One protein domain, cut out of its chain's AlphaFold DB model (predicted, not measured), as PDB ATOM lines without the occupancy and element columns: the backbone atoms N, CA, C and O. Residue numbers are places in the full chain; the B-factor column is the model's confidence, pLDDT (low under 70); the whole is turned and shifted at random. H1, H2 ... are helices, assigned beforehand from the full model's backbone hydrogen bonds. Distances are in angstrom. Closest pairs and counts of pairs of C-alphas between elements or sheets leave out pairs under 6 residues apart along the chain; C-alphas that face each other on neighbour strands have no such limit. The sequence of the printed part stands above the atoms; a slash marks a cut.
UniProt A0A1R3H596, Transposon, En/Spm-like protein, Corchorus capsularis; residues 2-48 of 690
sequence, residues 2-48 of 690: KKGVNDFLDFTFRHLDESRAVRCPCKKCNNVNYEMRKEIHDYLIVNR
ATOM      1  N   LYS A   2     191.006 237.169 166.850       55.56
ATOM      2  CA  LYS A   2     189.772 237.872 167.251       55.56
ATOM      3  C   LYS A   2     188.469 237.168 166.855       55.56
ATOM      4  O   LYS A   2     187.541 237.117 167.646       55.56
ATOM      5  N   LYS A   3     188.432 236.555 165.670       70.06
ATOM      6  CA  LYS A   3     187.258 235.810 165.194       70.06
ATOM      7  C   LYS A   3     186.933 234.575 166.052       70.06
ATOM      8  O   LYS A   3     185.853 234.507 166.608       70.06
ATOM      9  N   GLY A   4     187.906 233.685 166.271       75.06
ATOM     10  CA  GLY A   4     187.695 232.463 167.064       75.06
ATOM     11  C   GLY A   4     187.405 232.700 168.552       75.06
ATOM     12  O   GLY A   4     186.809 231.852 169.199       75.06
ATOM     13  N   VAL A   5     187.799 233.854 169.094       79.38
ATOM     14  CA  VAL A   5     187.433 234.251 170.462       79.38
ATOM     15  C   VAL A   5     185.980 234.720 170.536       79.38
ATOM     16  O   VAL A   5     185.278 234.346 171.468       79.38
ATOM     17  N   ASN A   6     185.503 235.465 169.535       81.12
ATOM     18  CA  ASN A   6     184.087 235.825 169.444       81.12
ATOM     19  C   ASN A   6     183.200 234.586 169.257       81.12
ATOM     20  O   ASN A   6     182.216 234.446 169.976       81.12
ATOM     21  N   ASP A   7     183.614 233.640 168.409       82.75
ATOM     22  CA  ASP A   7     182.882 232.384 168.184       82.75
ATOM     23  C   ASP A   7     182.738 231.548 169.480       82.75
ATOM     24  O   ASP A   7     181.681 230.968 169.744       82.75
ATOM     25  N   PHE A   8     183.779 231.516 170.325       83.25
ATOM     26  CA  PHE A   8     183.755 230.850 171.635       83.25
ATOM     27  C   PHE A   8     182.764 231.508 172.615       83.25
ATOM     28  O   PHE A   8     182.019 230.825 173.324       83.25
ATOM     29  N   LEU A   9     182.715 232.840 172.651       82.88
ATOM     30  CA  LEU A   9     181.805 233.576 173.535       82.88
ATOM     31  C   LEU A   9     180.353 233.498 173.072       82.88
ATOM     32  O   LEU A   9     179.459 233.345 173.900       82.88
ATOM     33  N   ASP A  10     180.121 233.540 171.760       85.50
ATOM     34  CA  ASP A  10     178.800 233.334 171.162       85.50
ATOM     35  C   ASP A  10     178.245 231.934 171.442       85.50
ATOM     36  O   ASP A  10     177.033 231.763 171.561       85.50
ATOM     37  N   PHE A  11     179.109 230.921 171.553       83.69
ATOM     38  CA  PHE A  11     178.720 229.580 171.989       83.69
ATOM     39  C   PHE A  11     178.378 229.548 173.484       83.69
ATOM     40  O   PHE A  11     177.302 229.081 173.855       83.69
ATOM     41  N   THR A  12     179.258 230.103 174.320       80.31
ATOM     42  CA  THR A  12     179.148 230.074 175.785       80.31
ATOM     43  C   THR A  12     177.904 230.806 176.301       80.31
ATOM     44  O   THR A  12     177.215 230.310 177.186       80.31
ATOM     45  N   PHE A  13     177.573 231.967 175.731       80.19
ATOM     46  CA  PHE A  13     176.484 232.830 176.209       80.19
ATOM     47  C   PHE A  13     175.183 232.706 175.394       80.19
ATOM     48  O   PHE A  13     174.253 233.476 175.598       80.19
ATOM     49  N   ARG A  14     175.062 231.725 174.487       80.94
ATOM     50  CA  ARG A  14     173.877 231.563 173.614       80.94
ATOM     51  C   ARG A  14     172.556 231.373 174.373       80.94
ATOM     52  O   ARG A  14     171.487 231.673 173.847       80.94
ATOM     53  N   HIS A  15     172.636 230.827 175.583       62.81
ATOM     54  CA  HIS A  15     171.493 230.480 176.431       62.81
ATOM     55  C   HIS A  15     171.619 231.063 177.852       62.81
ATOM     56  O   HIS A  15     170.903 230.633 178.754       62.81
ATOM     57  N   LEU A  16     172.538 232.018 178.059       65.69
ATOM     58  CA  LEU A  16     172.838 232.644 179.351       65.69
ATOM     59  C   LEU A  16     172.699 234.170 179.246       65.69
ATOM     60  O   LEU A  16     173.049 234.756 178.228       65.69
ATOM     61  N   ASP A  17     172.182 234.796 180.303       63.91
ATOM     62  CA  ASP A  17     172.037 236.254 180.407       63.91
ATOM     63  C   ASP A  17     173.424 236.924 180.479       63.91
ATOM     64  O   ASP A  17     174.291 236.476 181.233       63.91
ATOM     65  N   GLU A  18     173.651 237.984 179.694       60.06
ATOM     66  CA  GLU A  18     174.952 238.669 179.573       60.06
ATOM     67  C   GLU A  18     175.400 239.362 180.867       60.06
ATOM     68  O   GLU A  18     176.574 239.698 181.015       60.06
ATOM     69  N   SER A  19     174.476 239.538 181.812       59.56
ATOM     70  CA  SER A  19     174.717 240.075 183.154       59.56
ATOM     71  C   SER A  19     175.254 239.042 184.158       59.56
ATOM     72  O   SER A  19     175.465 239.365 185.328       59.56
ATOM     73  N   ARG A  20     175.459 237.787 183.730       67.56
ATOM     74  CA  ARG A  20     175.871 236.680 184.599       67.56
ATOM     75  C   ARG A  20     177.308 236.245 184.308       67.56
ATOM     76  O   ARG A  20     177.640 235.884 183.183       67.56
ATOM     77  N   ALA A  21     178.148 236.235 185.344       78.00
ATOM     78  CA  ALA A  21     179.543 235.819 185.237       78.00
ATOM     79  C   ALA A  21     179.681 234.291 185.059       78.00
ATOM     80  O   ALA A  21     178.987 233.510 185.718       78.00
ATOM     81  N   VAL A  22     180.590 233.854 184.182       78.75
ATOM     82  CA  VAL A  22     180.921 232.442 183.894       78.75
ATOM     83  C   VAL A  22     182.432 232.226 183.941       78.75
ATOM     84  O   VAL A  22     183.207 233.172 183.866       78.75
ATOM     85  N   ARG A  23     182.878 230.974 184.085       81.44
ATOM     86  CA  ARG A  23     184.306 230.656 184.256       81.44
ATOM     87  C   ARG A  23     185.139 231.118 183.056       81.44
ATOM     88  O   ARG A  23     184.736 230.896 181.918       81.44
ATOM     89  N   CYS A  24     186.310 231.708 183.275       83.81
ATOM     90  CA  CYS A  24     187.182 232.161 182.192       83.81
ATOM     91  C   CYS A  24     188.230 231.085 181.819       83.81
ATOM     92  O   CYS A  24     189.104 230.776 182.633       83.81
ATOM     93  N   PRO A  25     188.226 230.543 180.582       75.38
ATOM     94  CA  PRO A  25     189.153 229.490 180.145       75.38
ATOM     95  C   PRO A  25     190.474 230.019 179.576       75.38
ATOM     96  O   PRO A  25     191.231 229.283 178.929       75.38
ATOM     97  N   CYS A  26     190.763 231.312 179.742       82.31
ATOM     98  CA  CYS A  26     192.032 231.849 179.278       82.31
ATOM     99  C   CYS A  26     193.196 231.208 180.049       82.31
ATOM    100  O   CYS A  26     193.033 230.758 181.183       82.31
ATOM    101  N   LYS A  27     194.387 231.172 179.447       74.88
ATOM    102  CA  LYS A  27     195.577 230.541 180.040       74.88
ATOM    103  C   LYS A  27     195.895 231.060 181.449       74.88
ATOM    104  O   LYS A  27     196.508 230.345 182.229       74.88
ATOM    105  N   LYS A  28     195.480 232.296 181.741       69.25
ATOM    106  CA  LYS A  28     195.691 232.966 183.022       69.25
ATOM    107  C   LYS A  28     194.652 232.571 184.074       69.25
ATOM    108  O   LYS A  28     195.026 232.258 185.190       69.25
ATOM    109  N   CYS A  29     193.371 232.554 183.718       75.12
ATOM    110  CA  CYS A  29     192.297 232.251 184.667       75.12
ATOM    111  C   CYS A  29     192.073 230.746 184.860       75.12
ATOM    112  O   CYS A  29     191.502 230.349 185.863       75.12
ATOM    113  N   ASN A  30     192.471 229.916 183.890       74.19
ATOM    114  CA  ASN A  30     192.405 228.453 183.933       74.19
ATOM    115  C   ASN A  30     191.083 227.865 184.483       74.19
ATOM    116  O   ASN A  30     191.091 226.888 185.224       74.19
ATOM    117  N   ASN A  31     189.940 228.458 184.117       79.06
ATOM    118  CA  ASN A  31     188.591 228.112 184.592       79.06
ATOM    119  C   ASN A  31     188.321 228.323 186.095       79.06
ATOM    120  O   ASN A  31     187.282 227.879 186.590       79.06
ATOM    121  N   VAL A  32     189.194 229.026 186.814       70.25
ATOM    122  CA  VAL A  32     189.036 229.335 188.243       70.25
ATOM    123  C   VAL A  32     188.092 230.525 188.434       70.25
ATOM    124  O   VAL A  32     187.077 230.393 189.117       70.25
ATOM    125  N   ASN A  33     188.355 231.631 187.733       72.06
ATOM    126  CA  ASN A  33     187.642 232.897 187.941       72.06
ATOM    127  C   ASN A  33     186.360 232.987 187.114       72.06
ATOM    128  O   ASN A  33     186.337 232.567 185.953       72.06
ATOM    129  N   TYR A  34     185.314 233.571 187.704       84.19
ATOM    130  CA  TYR A  34     184.050 233.883 187.042       84.19
ATOM    131  C   TYR A  34     184.058 235.333 186.575       84.19
ATOM    132  O   TYR A  34     184.158 236.240 187.388       84.19
ATOM    133  N   GLU A  35     183.905 235.539 185.278       82.75
ATOM    134  CA  GLU A  35     183.993 236.851 184.640       82.75
ATOM    135  C   GLU A  35     182.811 237.053 183.691       82.75
ATOM    136  O   GLU A  35     182.171 236.082 183.262       82.75
ATOM    137  N   MET A  36     182.497 238.300 183.341       81.62
ATOM    138  CA  MET A  36     181.431 238.574 182.381       81.62
ATOM    139  C   MET A  36     181.938 238.494 180.944       81.62
ATOM    140  O   MET A  36     183.132 238.502 180.637       81.62
ATOM    141  N   ARG A  37     180.989 238.403 180.010       82.25
ATOM    142  CA  ARG A  37     181.235 238.142 178.587       82.25
ATOM    143  C   ARG A  37     182.310 239.039 177.968       82.25
ATOM    144  O   ARG A  37     183.118 238.570 177.165       82.25
ATOM    145  N   LYS A  38     182.302 240.324 178.327       80.00
ATOM    146  CA  LYS A  38     183.225 241.328 177.792       80.00
ATOM    147  C   LYS A  38     184.639 241.151 178.350       80.00
ATOM    148  O   LYS A  38     185.591 241.175 177.576       80.00
ATOM    149  N   GLU A  39     184.768 240.871 179.647       80.56
ATOM    150  CA  GLU A  39     186.066 240.577 180.260       80.56
ATOM    151  C   GLU A  39     186.654 239.262 179.723       80.56
ATOM    152  O   GLU A  39     187.832 239.213 179.374       80.56
ATOM    153  N   ILE A  40     185.840 238.213 179.522       81.81
ATOM    154  CA  ILE A  40     186.320 236.948 178.935       81.81
ATOM    155  C   ILE A  40     186.762 237.140 177.477       81.81
ATOM    156  O   ILE A  40     187.769 236.554 177.073       81.81
ATOM    157  N   HIS A  41     186.062 237.968 176.688       84.81
ATOM    158  CA  HIS A  41     186.496 238.315 175.330       84.81
ATOM    159  C   HIS A  41     187.916 238.854 175.344       84.81
ATOM    160  O   HIS A  41     188.803 238.313 174.682       84.81
ATOM    161  N   ASP A  42     188.144 239.887 176.142       71.62
ATOM    162  CA  ASP A  42     189.401 240.610 176.124       71.62
ATOM    163  C   ASP A  42     190.519 239.761 176.740       71.62
ATOM    164  O   ASP A  42     191.608 239.662 176.168       71.62
ATOM    165  N   TYR A  43     190.225 238.990 177.788       81.44
ATOM    166  CA  TYR A  43     191.168 238.028 178.356       81.44
ATOM    167  C   TYR A  43     191.524 236.891 177.394       81.44
ATOM    168  O   TYR A  43     192.654 236.413 177.425       81.44
ATOM    169  N   LEU A  44     190.641 236.472 176.485       79.75
ATOM    170  CA  LEU A  44     190.961 235.466 175.464       79.75
ATOM    171  C   LEU A  44     191.667 236.051 174.233       79.75
ATOM    172  O   LEU A  44     192.445 235.339 173.591       79.75
ATOM    173  N   ILE A  45     191.458 237.329 173.906       77.44
ATOM    174  CA  ILE A  45     192.273 238.036 172.905       77.44
ATOM    175  C   ILE A  45     193.709 238.188 173.399       77.44
ATOM    176  O   ILE A  45     194.648 238.000 172.622       77.44
ATOM    177  N   VAL A  46     193.856 238.515 174.683       58.12
ATOM    178  CA  VAL A  46     195.130 238.895 175.295       58.12
ATOM    179  C   VAL A  46     195.887 237.671 175.815       58.12
ATOM    180  O   VAL A  46     197.014 237.423 175.394       58.12
ATOM    181  N   ASN A  47     195.265 236.832 176.644       72.00
ATOM    182  CA  ASN A  47     195.939 235.699 177.297       72.00
ATOM    183  C   ASN A  47     195.859 234.397 176.495       72.00
ATOM    184  O   ASN A  47     196.552 233.425 176.807       72.00
ATOM    185  N   ARG A  48     195.036 234.395 175.439       75.44
ATOM    186  CA  ARG A  48     194.629 233.216 174.666       75.44
ATOM    187  C   ARG A  48     193.967 232.148 175.532       75.44
ATOM    188  O   ARG A  48     194.106 232.094 176.753       75.44
TER     189      ARG A  48
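What this domain is: This is residues 2 to 48 of the 690 residues of the protein "Transposon, En/Spm-like protein" of Corchorus capsularis (UniProt A0A1R3H596). Two short helices, H1 then H2, lie side by side as a hairpin, and the long loop between them folds back over H2, away from H1. Within this loop residues 22 to 23 pair antiparallel with residues 34 to 35. The printed part has 47 residues and no named strand; its class is all helix, though under half of the residues are in named elements. It is compact, with a radius of gyration of the C-alphas of 9.6 A, and flat, spanning 24 by 24 by 12 A.

Where its parts are: Find C-alpha 2 at (189.772, 237.872, 167.251); from there H1, residues 2 to 12, runs 15.7 A. H2, residues 37 to 46, runs 14.3 A to C-alpha 46 at (195.130, 238.895, 175.295).

How they stand to each other: H1 and H2 touch, closest at the C-alphas of Lys 2 and Ile 45, 6.2 A apart. This helical hairpin runs opposite ways at 35.3 degrees, only just a steep tilt. In both, every O i to N i+4 pair is within hydrogen-bond range.

The domain as a whole: The C-alphas farthest apart, of His 15 and Lys 28, are 25.2 A apart. The printed part has no cut; the 24-residue link is long. Look for pLDDT under 70 at residues 2, 15 to 20, 28 and 46.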